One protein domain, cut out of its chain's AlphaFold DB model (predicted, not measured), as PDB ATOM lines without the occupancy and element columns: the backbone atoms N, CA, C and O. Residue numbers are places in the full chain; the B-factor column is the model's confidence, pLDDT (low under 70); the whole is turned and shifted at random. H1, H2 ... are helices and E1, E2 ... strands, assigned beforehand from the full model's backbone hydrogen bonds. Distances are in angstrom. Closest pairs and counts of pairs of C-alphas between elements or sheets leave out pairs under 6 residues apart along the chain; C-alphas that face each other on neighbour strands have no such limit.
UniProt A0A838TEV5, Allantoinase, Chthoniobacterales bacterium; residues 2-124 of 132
ATOM      1  N   GLU A   2      50.010   3.629 -23.396       93.88
ATOM      2  CA  GLU A   2      50.931   4.627 -22.872       93.88
ATOM      3  C   GLU A   2      51.816   5.185 -23.981       93.88
ATOM      4  O   GLU A   2      51.761   6.374 -24.238       93.88
ATOM      5  N   THR A   3      52.495   4.330 -24.754       95.31
ATOM      6  CA  THR A   3      53.299   4.780 -25.903       95.31
ATOM      7  C   THR A   3      52.487   5.570 -26.933       95.31
ATOM      8  O   THR A   3      53.026   6.480 -27.551       95.31
ATOM      9  N   LEU A   4      51.203   5.238 -27.136       92.62
ATOM     10  CA  LEU A   4      50.325   5.985 -28.042       92.62
ATOM     11  C   LEU A   4      50.066   7.390 -27.482       92.62
ATOM     12  O   LEU A   4      50.312   8.370 -28.179       92.62
ATOM     13  N   ARG A   5      49.639   7.482 -26.217       94.69
ATOM     14  CA  ARG A   5      49.422   8.752 -25.505       94.69
ATOM     15  C   ARG A   5      50.691   9.605 -25.471       94.69
ATOM     16  O   ARG A   5      50.656  10.776 -25.830       94.69
ATOM     17  N   ASP A   6      51.816   9.010 -25.091       95.81
ATOM     18  CA  ASP A   6      53.101   9.696 -24.918       95.81
ATOM     19  C   ASP A   6      53.670  10.188 -26.260       95.81
ATOM     20  O   ASP A   6      54.489  11.105 -26.296       95.81
ATOM     21  N   ARG A   7      53.201   9.621 -27.378       97.06
ATOM     22  CA  ARG A   7      53.479  10.097 -28.742       97.06
ATOM     23  C   ARG A   7      52.411  11.052 -29.294       97.06
ATOM     24  O   ARG A   7      52.430  11.345 -30.486       97.06
ATOM     25  N   GLY A   8      51.503  11.549 -28.455       95.94
ATOM     26  CA  GLY A   8      50.480  12.533 -28.823       95.94
ATOM     27  C   GLY A   8      49.173  11.942 -29.358       95.94
ATOM     28  O   GLY A   8      48.334  12.677 -29.872       95.94
ATOM     29  N   GLY A   9      48.975  10.627 -29.252       95.94
ATOM     30  CA  GLY A   9      47.697  10.000 -29.571       95.94
ATOM     31  C   GLY A   9      46.610  10.438 -28.590       95.94
ATOM     32  O   GLY A   9      46.781  10.347 -27.378       95.94
ATOM     33  N   VAL A  10      45.480  10.903 -29.122       95.62
ATOM     34  CA  VAL A  10      44.404  11.542 -28.340       95.62
ATOM     35  C   VAL A  10      43.269  10.593 -27.941       95.62
ATOM     36  O   VAL A  10      42.383  10.967 -27.172       95.62
ATOM     37  N   GLY A  11      43.260   9.370 -28.474       96.69
ATOM     38  CA  GLY A  11      42.169   8.434 -28.245       96.69
ATOM     39  C   GLY A  11      42.262   7.135 -29.034       96.69
ATOM     40  O   GLY A  11      43.237   6.872 -29.738       96.69
ATOM     41  N   LEU A  12      41.208   6.337 -28.901       97.31
ATOM     42  CA  LEU A  12      40.986   5.061 -29.569       97.31
ATOM     43  C   LEU A  12      39.753   5.146 -30.465       97.31
ATOM     44  O   LEU A  12      38.820   5.897 -30.185       97.31
ATOM     45  N   LYS A  13      39.728   4.319 -31.508       96.94
ATOM     46  CA  LYS A  13      38.566   4.107 -32.370       96.94
ATOM     47  C   LYS A  13      38.124   2.651 -32.251       96.94
ATOM     48  O   LYS A  13      38.953   1.756 -32.367       96.94
ATOM     49  N   ALA A  14      36.831   2.431 -32.047       97.25
ATOM     50  CA  ALA A  14      36.220   1.108 -32.020       97.25
ATOM     51  C   ALA A  14      35.011   1.030 -32.964       97.25
ATOM     52  O   ALA A  14      34.308   2.024 -33.189       97.25
ATOM     53  N   PHE A  15      34.763  -0.169 -33.486       96.50
ATOM     54  CA  PHE A  15      33.586  -0.512 -34.280       96.50
ATOM     55  C   PHE A  15      32.803  -1.616 -33.565       96.50
ATOM     56  O   PHE A  15      33.385  -2.621 -33.170       96.50
ATOM     57  N   MET A  16      31.495  -1.423 -33.373       94.94
ATOM     58  CA  MET A  16      30.603  -2.429 -32.763       94.94
ATOM     59  C   MET A  16      29.968  -3.381 -33.791       94.94
ATOM     60  O   MET A  16      29.286  -4.340 -33.428       94.94
ATOM     61  N   CYS A  17      30.201  -3.118 -35.073       90.44
ATOM     62  CA  CYS A  17      29.820  -3.954 -36.199       90.44
ATOM     63  C   CYS A  17      30.978  -4.031 -37.193       90.44
ATOM     64  O   CYS A  17      31.987  -3.343 -37.026       90.44
ATOM     65  N   ASP A  18      30.813  -4.840 -38.236       86.50
ATOM     66  CA  ASP A  18      31.754  -4.869 -39.351       86.50
ATOM     67  C   ASP A  18      31.944  -3.455 -39.928       86.50
ATOM     68  O   ASP A  18      30.969  -2.749 -40.212       86.50
ATOM     69  N   SER A  19      33.205  -3.034 -40.031       81.94
ATOM     70  CA  SER A  19      33.603  -1.734 -40.568       81.94
ATOM     71  C   SER A  19      33.669  -1.733 -42.098       81.94
ATOM     72  O   SER A  19      33.738  -0.661 -42.698       81.94
ATOM     73  N   GLY A  20      33.668  -2.917 -42.724       81.50
ATOM     74  CA  GLY A  20      33.976  -3.098 -44.140       81.50
ATOM     75  C   GLY A  20      35.467  -2.944 -44.466       81.50
ATOM     76  O   GLY A  20      35.823  -2.882 -45.642       81.50
ATOM     77  N   ILE A  21      36.335  -2.855 -43.450       83.69
ATOM     78  CA  ILE A  21      37.787  -2.712 -43.587       83.69
ATOM     79  C   ILE A  21      38.463  -3.820 -42.777       83.69
ATOM     80  O   ILE A  21      38.321  -3.877 -41.556       83.69
ATOM     81  N   GLU A  22      39.234  -4.672 -43.453       84.00
ATOM     82  CA  GLU A  22      39.906  -5.833 -42.847       84.00
ATOM     83  C   GLU A  22      40.821  -5.446 -41.672       84.00
ATOM     84  O   GLU A  22      40.834  -6.120 -40.643       84.00
ATOM     85  N   ASP A  23      41.506  -4.304 -41.777       89.06
ATOM     86  CA  ASP A  23      42.405  -3.789 -40.737       89.06
ATOM     87  C   ASP A  23      41.681  -3.306 -39.463       89.06
ATOM     88  O   ASP A  23      42.316  -3.103 -38.425       89.06
ATOM     89  N   PHE A  24      40.359  -3.104 -39.517       89.06
ATOM     90  CA  PHE A  24      39.564  -2.567 -38.409       89.06
ATOM     91  C   PHE A  24      38.342  -3.444 -38.115       89.06
ATOM     92  O   PHE A  24      37.204  -3.006 -38.322       89.06
ATOM     93  N   PRO A  25      38.541  -4.674 -37.614       90.62
ATOM     94  CA  PRO A  25      37.438  -5.568 -37.304       90.62
ATOM     95  C   PRO A  25      36.561  -5.020 -36.172       90.62
ATOM     96  O   PRO A  25      36.987  -4.214 -35.335       90.62
ATOM     97  N   ALA A  26      35.321  -5.507 -36.127       92.94
ATOM     98  CA  ALA A  26      34.422  -5.257 -35.012       92.94
ATOM     99  C   ALA A  26      35.021  -5.797 -33.706       92.94
ATOM    100  O   ALA A  26      35.541  -6.914 -33.669       92.94
ATOM    101  N   VAL A  27      34.902  -5.032 -32.622       95.19
ATOM    102  CA  VAL A  27      35.263  -5.502 -31.281       95.19
ATOM    103  C   VAL A  27      34.043  -6.098 -30.591       95.19
ATOM    104  O   VAL A  27      32.924  -5.600 -30.731       95.19
ATOM    105  N   ASP A  28      34.255  -7.148 -29.801       94.44
ATOM    106  CA  ASP A  28      33.224  -7.641 -28.895       94.44
ATOM    107  C   ASP A  28      33.060  -6.721 -27.668       94.44
ATOM    108  O   ASP A  28      33.846  -5.799 -27.418       94.44
ATOM    109  N   LEU A  29      32.008  -6.960 -26.878       95.50
ATOM    110  CA  LEU A  29      31.707  -6.127 -25.709       95.50
ATOM    111  C   LEU A  29      32.788  -6.214 -24.623       95.50
ATOM    112  O   LEU A  29      33.025  -5.229 -23.924       95.50
ATOM    113  N   ALA A  30      33.450  -7.365 -24.486       97.25
ATOM    114  CA  ALA A  30      34.515  -7.550 -23.505       97.25
ATOM    115  C   ALA A  30      35.743  -6.701 -23.862       97.25
ATOM    116  O   ALA A  30      36.287  -6.002 -23.004       97.25
ATOM    117  N   THR A  31      36.122  -6.702 -25.138       97.62
ATOM    118  CA  THR A  31      37.228  -5.920 -25.692       97.62
ATOM    119  C   THR A  31      36.918  -4.431 -25.637       97.62
ATOM    120  O   THR A  31      37.764  -3.650 -25.202       97.62
ATOM    121  N   LEU A  32      35.694  -4.026 -26.000       98.00
ATOM    122  CA  LEU A  32      35.261  -2.635 -25.880       98.00
ATOM    123  C   LEU A  32      35.350  -2.156 -24.426       98.00
ATOM    124  O   LEU A  32      35.956  -1.118 -24.163       98.00
ATOM    125  N   ARG A  33      34.826  -2.937 -23.472       98.50
ATOM    126  CA  ARG A  33      34.892  -2.603 -22.042       98.50
ATOM    127  C   ARG A  33      36.334  -2.470 -21.557       98.50
ATOM    128  O   ARG A  33      36.658  -1.476 -20.915       98.50
ATOM    129  N   ALA A  34      37.201  -3.427 -21.885       98.44
ATOM    130  CA  ALA A  34      38.610  -3.394 -21.492       98.44
ATOM    131  C   ALA A  34      39.347  -2.180 -22.088       98.44
ATOM    132  O   ALA A  34      40.103  -1.501 -21.390       98.44
ATOM    133  N   GLY A  35      39.083  -1.857 -23.359       98.06
ATOM    134  CA  GLY A  35      39.618  -0.665 -24.014       98.06
ATOM    135  C   GLY A  35      39.148   0.630 -23.348       98.06
ATOM    136  O   GLY A  35      39.958   1.523 -23.119       98.06
ATOM    137  N   MET A  36      37.868   0.715 -22.977       98.62
ATOM    138  CA  MET A  36      37.297   1.871 -22.278       98.62
ATOM    139  C   MET A  36      37.862   2.038 -20.863       98.62
ATOM    140  O   MET A  36      38.199   3.157 -20.488       98.62
ATOM    141  N   GLN A  37      38.050   0.947 -20.112       98.56
ATOM    142  CA  GLN A  37      38.724   0.976 -18.806       98.56
ATOM    143  C   GLN A  37      40.148   1.520 -18.932       98.56
ATOM    144  O   GLN A  37      40.516   2.474 -18.247       98.56
ATOM    145  N   ARG A  38      40.934   0.981 -19.873       98.06
ATOM    146  CA  ARG A  38      42.315   1.431 -20.070       98.06
ATOM    147  C   ARG A  38      42.393   2.868 -20.592       98.06
ATOM    148  O   ARG A  38      43.321   3.590 -20.240       98.06
ATOM    149  N   ALA A  39      41.435   3.297 -21.411       98.19
ATOM    150  CA  ALA A  39      41.346   4.677 -21.877       98.19
ATOM    151  C   ALA A  39      41.034   5.651 -20.731       98.19
ATOM    152  O   ALA A  39      41.668   6.700 -20.656       98.19
ATOM    153  N   ALA A  40      40.137   5.283 -19.809       98.12
ATOM    154  CA  ALA A  40      39.822   6.087 -18.628       98.12
ATOM    155  C   ALA A  40      41.055   6.303 -17.733       98.12
ATOM    156  O   ALA A  40      41.342   7.427 -17.333       98.12
ATOM    157  N   GLU A  41      41.848   5.253 -17.496       97.69
ATOM    158  CA  GLU A  41      43.098   5.327 -16.718       97.69
ATOM    159  C   GLU A  41      44.168   6.236 -17.348       97.69
ATOM    160  O   GLU A  41      45.100   6.669 -16.669       97.69
ATOM    161  N   LEU A  42      44.071   6.497 -18.653       97.06
ATOM    162  CA  LEU A  42      45.045   7.266 -19.428       97.06
ATOM    163  C   LEU A  42      44.508   8.625 -19.905       97.06
ATOM    164  O   LEU A  42      45.229   9.307 -20.633       97.06
ATOM    165  N   ASP A  43      43.285   8.999 -19.511       96.31
ATOM    166  CA  ASP A  43      42.540  10.174 -20.001       96.31
ATOM    167  C   ASP A  43      42.475  10.262 -21.542       96.31
ATOM    168  O   ASP A  43      42.663  11.306 -22.171       96.31
ATOM    169  N   LEU A  44      42.221   9.117 -22.176       97.94
ATOM    170  CA  LEU A  44      42.043   9.002 -23.620       97.94
ATOM    171  C   LEU A  44      40.555   8.960 -23.989       97.94
ATOM    172  O   LEU A  44      39.739   8.345 -23.302       97.94
ATOM    173  N   LEU A  45      40.209   9.573 -25.123       98.31
ATOM    174  CA  LEU A  45      38.874   9.481 -25.717       98.31
ATOM    175  C   LEU A  45      38.661   8.104 -26.362       98.31
ATOM    176  O   LEU A  45      39.564   7.589 -27.019       98.31
ATOM    177  N   VAL A  46      37.453   7.548 -26.279       98.62
ATOM    178  CA  VAL A  46      37.041   6.394 -27.093       98.62
ATOM    179  C   VAL A  46      35.962   6.825 -28.079       98.62
ATOM    180  O   VAL A  46      34.840   7.142 -27.690       98.62
ATOM    181  N   ALA A  47      36.297   6.836 -29.368       98.50
ATOM    182  CA  ALA A  47      35.361   7.081 -30.456       98.50
ATOM    183  C   ALA A  47      34.745   5.759 -30.935       98.50
ATOM    184  O   ALA A  47      35.470   4.830 -31.291       98.50
ATOM    185  N   VAL A  48      33.417   5.666 -30.987       98.19
ATOM    186  CA  VAL A  48      32.706   4.414 -31.279       98.19
ATOM    187  C   VAL A  48      31.785   4.586 -32.478       98.19
ATOM    188  O   VAL A  48      30.919   5.459 -32.487       98.19
ATOM    189  N   HIS A  49      31.966   3.737 -33.492       96.69
ATOM    190  CA  HIS A  49      30.921   3.463 -34.480       96.69
ATOM    191  C   HIS A  49      29.903   2.518 -33.828       96.69
ATOM    192  O   HIS A  49      30.210   1.346 -33.589       96.69
ATOM    193  N   ALA A  50      28.730   3.050 -33.481       96.00
ATOM    194  CA  ALA A  50      27.746   2.371 -32.647       96.00
ATOM    195  C   ALA A  50      26.574   1.823 -33.472       96.00
ATOM    196  O   ALA A  50      25.523   2.451 -33.564       96.00
ATOM    197  N   GLU A  51      26.735   0.613 -34.002       91.69
ATOM    198  CA  GLU A  51      25.664  -0.190 -34.607       91.69
ATOM    199  C   GLU A  51      25.809  -1.648 -34.140       91.69
ATOM    200  O   GLU A  51      26.929  -2.138 -34.008       91.69
ATOM    201  N   THR A  52      24.705  -2.344 -33.830       81.69
ATOM    202  CA  THR A  52      24.764  -3.756 -33.404       81.69
ATOM    203  C   THR A  52      24.551  -4.712 -34.574       81.69
ATOM    204  O   THR A  52      23.730  -4.478 -35.456       81.69
ATOM    205  N   VAL A  53      25.239  -5.854 -34.531       65.69
ATOM    206  CA  VAL A  53      25.081  -6.940 -35.515       65.69
ATOM    207  C   VAL A  53      23.851  -7.822 -35.268       65.69
ATOM    208  O   VAL A  53      23.517  -8.657 -36.098       65.69
ATOM    209  N   VAL A  54      23.144  -7.645 -34.145       55.59
ATOM    210  CA  VAL A  54      22.119  -8.601 -33.671       55.59
ATOM    211  C   VAL A  54      20.860  -8.623 -34.557       55.59
ATOM    212  O   VAL A  54      20.034  -9.520 -34.421       55.59
ATOM    213  N   GLN A  55      20.693  -7.672 -35.484       50.72
ATOM    214  CA  GLN A  55      19.542  -7.651 -36.402       50.72
ATOM    215  C   GLN A  55      19.886  -7.399 -37.873       50.72
ATOM    216  O   GLN A  55      18.971  -7.341 -38.695       50.72
ATOM    217  N   ALA A  56      21.163  -7.257 -38.226       51.81
ATOM    218  CA  ALA A  56      21.535  -7.152 -39.627       51.81
ATOM    219  C   ALA A  56      21.579  -8.573 -40.201       51.81
ATOM    220  O   ALA A  56      22.438  -9.373 -39.836       51.81
ATOM    221  N   GLY A  57      20.643  -8.905 -41.095       52.84
ATOM    222  CA  GLY A  57      20.896  -9.989 -42.047       52.84
ATOM    223  C   GLY A  57      22.212  -9.718 -42.792       52.84
ATOM    224  O   GLY A  57      22.687  -8.576 -42.766       52.84
ATOM    225  N   PRO A  58      22.823 -10.727 -43.443       55.28
ATOM    226  CA  PRO A  58      24.023 -10.489 -44.237       55.28
ATOM    227  C   PRO A  58      23.781  -9.279 -45.150       55.28
ATOM    228  O   PRO A  58      22.695  -9.196 -45.744       55.28
ATOM    229  N   PRO A  59      24.716  -8.307 -45.219       54.97
ATOM    230  CA  PRO A  59      24.596  -7.238 -46.196       54.97
ATOM    231  C   PRO A  59      24.379  -7.916 -47.551       54.97
ATOM    232  O   PRO A  59      25.052  -8.909 -47.835       54.97
ATOM    233  N   PRO A  60      23.387  -7.482 -48.343       58.75
ATOM    234  CA  PRO A  60      23.119  -8.132 -49.611       58.75
ATOM    235  C   PRO A  60      24.406  -8.075 -50.434       58.75
ATOM    236  O   PRO A  60      24.865  -6.985 -50.769       58.75
ATOM    237  N   ASP A  61      24.971  -9.250 -50.733       58.19
ATOM    238  CA  ASP A  61      26.209  -9.425 -51.515       58.19
ATOM    239  C   ASP A  61      26.131  -8.605 -52.818       58.19
ATOM    240  O   ASP A  61      27.112  -8.046 -53.310       58.19
ATOM    241  N   HIS A  62      24.895  -8.445 -53.316       56.50
ATOM    242  CA  HIS A  62      24.479  -7.556 -54.391       56.50
ATOM    243  C   HIS A  62      23.140  -6.899 -54.002       56.50
ATOM    244  O   HIS A  62      22.084  -7.528 -54.088       56.50
ATOM    245  N   GLY A  63      23.161  -5.644 -53.545       62.59
ATOM    246  CA  GLY A  63      21.953  -4.914 -53.143       62.59
ATOM    247  C   GLY A  63      21.979  -3.454 -53.567       62.59
ATOM    248  O   GLY A  63      23.036  -2.835 -53.691       62.59
ATOM    249  N   SER A  64      20.801  -2.886 -53.811       82.31
ATOM    250  CA  SER A  64      20.667  -1.454 -54.059       82.31
ATOM    251  C   SER A  64      21.017  -0.652 -52.796       82.31
ATOM    252  O   SER A  64      20.981  -1.173 -51.681       82.31
ATOM    253  N   VAL A  65      21.264   0.656 -52.933       81.44
ATOM    254  CA  VAL A  65      21.413   1.567 -51.776       81.44
ATOM    255  C   VAL A  65      20.234   1.435 -50.802       81.44
ATOM    256  O   VAL A  65      20.405   1.556 -49.592       81.44
ATOM    257  N   ARG A  66      19.031   1.139 -51.309       83.69
ATOM    258  CA  ARG A  66      17.843   0.914 -50.481       83.69
ATOM    259  C   ARG A  66      17.980  -0.331 -49.606       83.69
ATOM    260  O   ARG A  66      17.600  -0.271 -48.442       83.69
ATOM    261  N   ASP A  67      18.523  -1.415 -50.145       81.25
ATOM    262  CA  ASP A  67      18.696  -2.669 -49.406       81.25
ATOM    263  C   ASP A  67      19.791  -2.526 -48.343       81.25
ATOM    264  O   ASP A  67      19.632  -3.002 -47.221       81.25
ATOM    265  N   PHE A  68      20.853  -1.775 -48.656       79.50
ATOM    266  CA  PHE A  68      21.878  -1.397 -47.681       79.50
ATOM    267  C   PHE A  68      21.307  -0.563 -46.524       79.50
ATOM    268  O   PHE A  68      21.596  -0.832 -45.363       79.50
ATOM    269  N   LEU A  69      20.457   0.428 -46.808       83.06
ATOM    270  CA  LEU A  69      19.794   1.205 -45.753       83.06
ATOM    271  C   LEU A  69      18.806   0.349 -44.940       83.06
ATOM    272  O   LEU A  69      18.654   0.555 -43.739       83.06
ATOM    273  N   ALA A  70      18.137  -0.616 -45.577       83.12
ATOM    274  CA  ALA A  70      17.181  -1.501 -44.916       83.12
ATOM    275  C   ALA A  70      17.845  -2.522 -43.976       83.12
ATOM    276  O   ALA A  70      17.240  -2.890 -42.970       83.12
ATOM    277  N   SER A  71      19.080  -2.953 -44.261       80.69
ATOM    278  CA  SER A  71      19.825  -3.878 -43.392       80.69
ATOM    279  C   SER A  71      20.307  -3.234 -42.088       80.69
ATOM    280  O   SER A  71      20.707  -3.944 -41.165       80.69
ATOM    281  N   ARG A  72      20.226  -1.900 -41.980       84.62
ATOM    282  CA  ARG A  72      20.704  -1.109 -40.838       84.62
ATOM    283  C   ARG A  72      19.585  -0.250 -40.238       84.62
ATOM    284  O   ARG A  72      19.631   0.980 -40.286       84.62
ATOM    285  N   PRO A  73      18.518  -0.866 -39.696       89.06
ATOM    286  CA  PRO A  73      17.403  -0.111 -39.144       89.06
ATOM    287  C   PRO A  73      17.852   0.724 -37.941       89.06
ATOM    288  O   PRO A  73      18.626   0.267 -37.110       89.06
ATOM    289  N   VAL A  74      17.261   1.905 -37.746       91.75
ATOM    290  CA  VAL A  74      17.586   2.817 -36.625       91.75
ATOM    291  C   VAL A  74      17.636   2.119 -35.251       91.75
ATOM    292  O   VAL A  74      18.382   2.528 -34.367       91.75
ATOM    293  N   ALA A  75      16.865   1.046 -35.047       92.69
ATOM    294  CA  ALA A  75      16.892   0.260 -33.815       92.69
ATOM    295  C   ALA A  75      18.287  -0.300 -33.456       92.69
ATOM    296  O   ALA A  75      18.618  -0.321 -32.268       92.69
ATOM    297  N   ILE A  76      19.105  -0.702 -34.439       92.12
ATOM    298  CA  ILE A  76      20.446  -1.247 -34.174       92.12
ATOM    299  C   ILE A  76      21.426  -0.162 -33.720       92.12
ATOM    300  O   ILE A  76      22.185  -0.398 -32.780       92.12
ATOM    301  N   GLU A  77      21.345   1.044 -34.292       94.75
ATOM    302  CA  GLU A  77      22.111   2.215 -33.841       94.75
ATOM    303  C   GLU A  77      21.719   2.574 -32.401       94.75
ATOM    304  O   GLU A  77      22.561   2.667 -31.509       94.75
ATOM    305  N   LEU A  78      20.415   2.697 -32.125       96.19
ATOM    306  CA  LEU A  78      19.928   3.057 -30.790       96.19
ATOM    307  C   LEU A  78      20.315   2.026 -29.722       96.19
ATOM    308  O   LEU A  78      20.594   2.403 -28.584       96.19
ATOM    309  N   SER A  79      20.310   0.737 -30.066       96.06
ATOM    310  CA  SER A  79      20.737  -0.332 -29.160       96.06
ATOM    311  C   SER A  79      22.234  -0.229 -28.851       96.06
ATOM    312  O   SER A  79      22.625  -0.220 -27.682       96.06
ATOM    313  N   ALA A  80      23.069  -0.044 -29.877       96.94
ATOM    314  CA  ALA A  80      24.511   0.102 -29.716       96.94
ATOM    315  C   ALA A  80      24.885   1.350 -28.909       96.94
ATOM    316  O   ALA A  80      25.707   1.267 -28.000       96.94
ATOM    317  N   ILE A  81      24.230   2.487 -29.171       97.88
ATOM    318  CA  ILE A  81      24.419   3.729 -28.408       97.88
ATOM    319  C   ILE A  81      24.134   3.500 -26.920       97.88
ATOM    320  O   ILE A  81      24.918   3.923 -26.072       97.88
ATOM    321  N   ARG A  82      23.039   2.804 -26.576       98.06
ATOM    322  CA  ARG A  82      22.707   2.499 -25.171       98.06
ATOM    323  C   ARG A  82      23.778   1.642 -24.507       98.06
ATOM    324  O   ARG A  82      24.137   1.923 -23.366       98.06
ATOM    325  N   ILE A  83      24.285   0.634 -25.211       98.19
ATOM    326  CA  ILE A  83      25.354  -0.239 -24.714       98.19
ATOM    327  C   ILE A  83      26.640   0.564 -24.488       98.19
ATOM    328  O   ILE A  83      27.203   0.509 -23.399       98.19
ATOM    329  N   ALA A  84      27.070   1.363 -25.468       98.38
ATOM    330  CA  ALA A  84      28.273   2.184 -25.352       98.38
ATOM    331  C   ALA A  84      28.171   3.196 -24.196       98.38
ATOM    332  O   ALA A  84      29.105   3.327 -23.410       98.38
ATOM    333  N   ILE A  85      27.017   3.855 -24.034       98.69
ATOM    334  CA  ILE A  85      26.752   4.760 -22.904       98.69
ATOM    335  C   ILE A  85      26.826   4.016 -21.567       98.69
ATOM    336  O   ILE A  85      27.410   4.539 -20.620       98.69
ATOM    337  N   ALA A  86      26.245   2.817 -21.475       98.56
ATOM    338  CA  ALA A  86      26.293   2.021 -20.251       98.56
ATOM    339  C   ALA A  86      27.737   1.650 -19.881       98.56
ATOM    340  O   ALA A  86      28.127   1.813 -18.727       98.56
ATOM    341  N   LEU A  87      28.549   1.250 -20.865       98.62
ATOM    342  CA  LEU A  87      29.971   0.969 -20.660       98.62
ATOM    343  C   LEU A  87      30.760   2.228 -20.275       98.62
ATOM    344  O   LEU A  87      31.620   2.164 -19.404       98.62
ATOM    345  N   ALA A  88      30.464   3.390 -20.863       98.69
ATOM    346  CA  ALA A  88      31.109   4.647 -20.471       98.69
ATOM    347  C   ALA A  88      30.764   5.027 -19.030       98.69
ATOM    348  O   ALA A  88      31.643   5.409 -18.265       98.69
ATOM    349  N   GLN A  89      29.501   4.854 -18.633       98.44
ATOM    350  CA  GLN A  89      29.067   5.081 -17.259       98.44
ATOM    351  C   GLN A  89      29.737   4.107 -16.274       98.44
ATOM    352  O   GLN A  89      30.111   4.516 -15.180       98.44
ATOM    353  N   GLU A  90      29.891   2.837 -16.652       98.38
ATOM    354  CA  GLU A  90      30.554   1.813 -15.836       98.38
ATOM    355  C   GLU A  90      32.055   2.087 -15.664       98.38
ATOM    356  O   GLU A  90      32.601   1.928 -14.576       98.38
ATOM    357  N   THR A  91      32.728   2.474 -16.747       98.56
ATOM    358  CA  THR A  91      34.194   2.589 -16.799       98.56
ATOM    359  C   THR A  91      34.712   3.985 -16.469       98.56
ATOM    360  O   THR A  91      35.898   4.142 -16.194       98.56
ATOM    361  N   GLY A  92      33.848   5.001 -16.513       98.25
ATOM    362  CA  GLY A  92      34.233   6.405 -16.380       98.25
ATOM    363  C   GLY A  92      34.995   6.955 -17.589       98.25
ATOM    364  O   GLY A  92      35.621   8.006 -17.474       98.25
ATOM    365  N   CYS A  93      34.987   6.262 -18.734       98.12
ATOM    366  CA  CYS A  93      35.707   6.722 -19.919       98.12
ATOM    367  C   CYS A  93      34.990   7.884 -20.621       98.12
ATOM    368  O   CYS A  93      33.761   7.987 -20.621       98.12
ATOM    369  N   ARG A  94      35.787   8.721 -21.291       98.56
ATOM    370  CA  ARG A  94      35.311   9.738 -22.229       98.56
ATOM    371  C   ARG A  94      34.871   9.069 -23.524       98.56
ATOM    372  O   ARG A  94      35.696   8.497 -24.239       98.56
ATOM    373  N   LEU A  95      33.588   9.171 -23.850       98.81
ATOM    374  CA  LEU A  95      32.983   8.532 -25.017       98.81
ATOM    375  C   LEU A  95      32.615   9.557 -26.097       98.81
ATOM    376  O   LEU A  95      32.015  10.598 -25.830       98.81
ATOM    377  N   HIS A  96      32.902   9.226 -27.352       98.62
ATOM    378  CA  HIS A  96      32.378   9.940 -28.512       98.62
ATOM    379  C   HIS A  96      31.665   8.966 -29.450       98.62
ATOM    380  O   HIS A  96      32.286   8.055 -29.993       98.62
ATOM    381  N   ILE A  97      30.361   9.144 -29.654       98.38
ATOM    382  CA  ILE A  97      29.625   8.382 -30.668       98.38
ATOM    383  C   ILE A  97      29.766   9.108 -31.999       98.38
ATOM    384  O   ILE A  97      29.293  10.236 -32.135       98.38
ATOM    385  N   VAL A  98      30.404   8.462 -32.969       97.06
ATOM    386  CA  VAL A  98      30.576   9.071 -34.289       97.06
ATOM    387  C   VAL A  98      29.351   8.874 -35.179       97.06
ATOM    388  O   VAL A  98      28.595   7.923 -34.970       97.06
ATOM    389  N   HIS A  99      29.188   9.756 -36.170       94.19
ATOM    390  CA  HIS A  99      28.233   9.686 -37.286       94.19
ATOM    391  C   HIS A  99      26.824   9.222 -36.881       94.19
ATOM    392  O   HIS A  99      26.246   8.319 -37.492       94.19
ATOM    393  N   VAL A 100      26.258   9.834 -35.836       95.75
ATOM    394  CA  VAL A 100      24.883   9.555 -35.403       95.75
ATOM    395  C   VAL A 100      23.923   9.948 -36.525       95.75
ATOM    396  O   VAL A 100      23.881  11.110 -36.942       95.75
ATOM    397  N   SER A 101      23.138   8.985 -37.015       92.25
ATOM    398  CA  SER A 101      22.312   9.178 -38.213       92.25
ATOM    399  C   SER A 101      20.886   9.640 -37.902       92.25
ATOM    400  O   SER A 101      20.181  10.127 -38.790       92.25
ATOM    401  N   CYS A 102      20.443   9.522 -36.644       91.81
ATOM    402  CA  CYS A 102      19.065   9.811 -36.264       91.81
ATOM    403  C   CYS A 102      18.931  10.738 -35.042       91.81
ATOM    404  O   CYS A 102      19.664  10.653 -34.057       91.81
ATOM    405  N   GLY A 103      17.894  11.586 -35.047       94.31
ATOM    406  CA  GLY A 103      17.613  12.498 -33.927       94.31
ATOM    407  C   GLY A 103      17.314  11.781 -32.603       94.31
ATOM    408  O   GLY A 103      17.586  12.320 -31.532       94.31
ATOM    409  N   ARG A 104      16.812  10.538 -32.655       95.12
ATOM    410  CA  ARG A 104      16.609   9.696 -31.463       95.12
ATOM    411  C   ARG A 104      17.940   9.297 -30.814       95.12
ATOM    412  O   ARG A 104      18.000   9.245 -29.592       95.12
ATOM    413  N   GLY A 105      18.987   9.053 -31.604       96.44
ATOM    414  CA  GLY A 105      20.335   8.771 -31.105       96.44
ATOM    415  C   GLY A 105      20.918   9.988 -30.391       96.44
ATOM    416  O   GLY A 105      21.345   9.884 -29.242       96.44
ATOM    417  N   VAL A 106      20.806  11.167 -31.013       96.56
ATOM    418  CA  VAL A 106      21.220  12.449 -30.411       96.56
ATOM    419  C   VAL A 106      20.504  12.698 -29.079       96.56
ATOM    420  O   VAL A 106      21.140  13.080 -28.098       96.56
ATOM    421  N   ALA A 107      19.192  12.441 -29.014       96.31
ATOM    422  CA  ALA A 107      18.414  12.593 -27.787       96.31
ATOM    423  C   ALA A 107      18.896  11.660 -26.659       96.31
ATOM    424  O   ALA A 107      19.053  12.117 -25.528       96.31
ATOM    425  N   LEU A 108      19.198  10.388 -26.960       97.25
ATOM    426  CA  LEU A 108      19.740   9.441 -25.971       97.25
ATOM    427  C   LEU A 108      21.089   9.896 -25.409       97.25
ATOM    428  O   LEU A 108      21.335   9.797 -24.207       97.25
ATOM    429  N   ILE A 109      21.957  10.412 -26.276       98.00
ATOM    430  CA  ILE A 109      23.281  10.905 -25.890       98.00
ATOM    431  C   ILE A 109      23.152  12.174 -25.036       98.00
ATOM    432  O   ILE A 109      23.822  12.302 -24.012       98.00
ATOM    433  N   ALA A 110      22.243  13.084 -25.396       97.25
ATOM    434  CA  ALA A 110      21.951  14.274 -24.598       97.25
ATOM    435  C   ALA A 110      21.400  13.920 -23.203       97.25
ATOM    436  O   ALA A 110      21.818  14.523 -22.214       97.25
ATOM    437  N   GLU A 111      20.517  12.924 -23.106       98.06
ATOM    438  CA  GLU A 111      19.988  12.424 -21.831       98.06
ATOM    439  C   GLU A 111      21.091  11.809 -20.955       98.06
ATOM    440  O   GLU A 111      21.161  12.068 -19.754       98.06
ATOM    441  N   ALA A 112      21.990  11.014 -21.540       98.31
ATOM    442  CA  ALA A 112      23.129  10.450 -20.819       98.31
ATOM    443  C   ALA A 112      24.087  11.535 -20.307       98.31
ATOM    444  O   ALA A 112      24.499  11.494 -19.146       98.31
ATOM    445  N   ARG A 113      24.361  12.556 -21.127       98.06
ATOM    446  CA  ARG A 113      25.153  13.720 -20.712       98.06
ATOM    447  C   ARG A 113      24.490  14.486 -19.564       98.06
ATOM    448  O   ARG A 113      25.172  14.881 -18.624       98.06
ATOM    449  N   ALA A 114      23.164  14.649 -19.581       97.88
ATOM    450  CA  ALA A 114      22.422  15.259 -18.471       97.88
ATOM    451  C   ALA A 114      22.537  14.448 -17.164       97.88
ATOM    452  O   ALA A 114      22.523  15.018 -16.073       97.88
ATOM    453  N   ARG A 115      22.731  13.127 -17.270       97.19
ATOM    454  CA  ARG A 115      23.039  12.218 -16.152       97.19
ATOM    455  C   ARG A 115      24.534  12.159 -15.794       97.19
ATOM    456  O   ARG A 115      24.927  11.301 -15.012       97.19
ATOM    457  N   ARG A 116      25.345  13.092 -16.310       97.69
ATOM    458  CA  ARG A 116      26.797  13.229 -16.072       97.69
ATOM    459  C   ARG A 116      27.661  12.085 -16.610       97.69
ATOM    460  O   ARG A 116      28.779  11.904 -16.142       97.69
ATOM    461  N   VAL A 117      27.181  11.344 -17.607       98.50
ATOM    462  CA  VAL A 117      28.067  10.490 -18.411       98.50
ATOM    463  C   VAL A 117      28.884  11.395 -19.337       98.50
ATOM    464  O   VAL A 117      28.306  12.256 -20.005       98.50
ATOM    465  N   ASP A 118      30.206  11.218 -19.382       98.38
ATOM    466  CA  ASP A 118      31.086  11.978 -20.277       98.38
ATOM    467  C   ASP A 118      30.968  11.445 -21.712       98.38
ATOM    468  O   ASP A 118      31.720  10.577 -22.159       98.38
ATOM    469  N   VAL A 119      29.924  11.906 -22.403       98.62
ATOM    470  CA  VAL A 119      29.590  11.471 -23.756       98.62
ATOM    471  C   VAL A 119      29.285  12.644 -24.682       98.62
ATOM    472  O   VAL A 119      28.530  13.572 -24.366       98.62
ATOM    473  N   THR A 120      29.855  12.570 -25.880       98.12
ATOM    474  CA  THR A 120      29.650  13.507 -26.986       98.12
ATOM    475  C   THR A 120      29.287  12.752 -28.266       98.12
ATOM    476  O   THR A 120      29.376  11.524 -28.317       98.12
ATOM    477  N   CYS A 121      28.857  13.471 -29.302       97.62
ATOM    478  CA  CYS A 121      28.619  12.880 -30.615       97.62
ATOM    479  C   CYS A 121      28.742  13.887 -31.753       97.62
ATOM    480  O   CYS A 121      28.494  15.077 -31.544       97.62
ATOM    481  N   ASP A 122      29.057  13.393 -32.948       92.25
ATOM    482  CA  ASP A 122      28.800  14.084 -34.211       92.25
ATOM    483  C   ASP A 122      27.541  13.512 -34.889       92.25
ATOM    484  O   ASP A 122      27.119  12.389 -34.609       92.25
ATOM    485  N   GLY A 123      26.887  14.318 -35.725       78.31
ATOM    486  CA  GLY A 123      25.644  13.936 -36.393       78.31
ATOM    487  C   GLY A 123      24.743  15.130 -36.685       78.31
ATOM    488  O   GLY A 123      24.954  16.239 -36.186       78.31
ATOM    489  N   LEU A 124      23.729  14.916 -37.525       60.62
ATOM    490  CA  LEU A 124      22.827  15.988 -37.937       60.62
ATOM    491  C   LEU A 124      22.008  16.470 -36.730       60.62
ATOM    492  O   LEU A 124      21.223  15.713 -36.154       60.62
TER     493      LEU A 124
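AT A GLANCE: This is residues 2 to 124 of the 132 residues of the protein "Allantoinase" of Chthoniobacterales bacterium (UniProt A0A838TEV5). A twisted wall of four parallel strands has H2, H4 and H5 in a row over one face, with no named helix over the other. Short H1 and H3 lie off the sheet, and residues 61 to 66 stick out. The 123 printed residues hold five named helices and four strands, ordered H1 E1 H2 E2 H3 H4 E3 H5 E4; the sheet runs E1 E2 E3 E4, and the class is mixed. The whole is compact, radius of gyration of the C-alphas 14.9 A, spanning 44 by 34 by 24 A.

HOW THE PARTS SIT: H1, residues 2 to 6, is not on the sheet. E1, residues 11 to 15, is parallel to E2, residues 45 to 49: N 12 and O 45 are 2.8 A apart, within hydrogen-bond range. H2, residues 29 to 41, is over E2 at a height of 9.5 A. H3, residues 65 to 70, is apart from H4, residues 74 to 91. H4 is over E3, residues 94 to 100; H5, residues 103 to 114, is over E3 and E4, residues 119 to 123. Across the parallel neighbours E2 and E3, N 46 and O 94 are within hydrogen-bond range at 2.9 A, and across the parallel neighbours E3 and E4, N 97 and O 120 are within it at 2.9 A. With residues 87 to 91 alone H4 touches H2, closest C-alphas Gln 37 and Thr 91, 5.2 A, a steep tilt of 44 degrees; with 77 to 85 alone it touches H5, closest C-alphas Leu 78 and Gly 105, 5.7 A, a shallow tilt of 15 degrees. H2, H4 and H5 on one face make two layers, helices and sheet. Three strand-helix-strand units, each two parallel neighbour strands with one or more helices between them along the chain, are E1 H2 E2, E2 H3 H4 E3 and E3 H5 E4, and the crossover of each is right-handed. In the five helices every O i to N i+4 pair is within range.

IN THESE COORDINATES: H1 begins at C-alpha 2 (50.931, 4.627, -22.872); H2 measures 18.5 A, H4 25.9 A, E3 16.8 A and H5 16.4 A. E4 ends at C-alpha 123 (25.644, 13.936, -36.393).

THE WHOLE: The farthest C-alphas, Asp 6 and Ser 64, are 45.0 A apart. The printed part has no cut; links E1 to H2 and E2 to H3 are long. Residues 53 to 63 and 124 have pLDDT under 70.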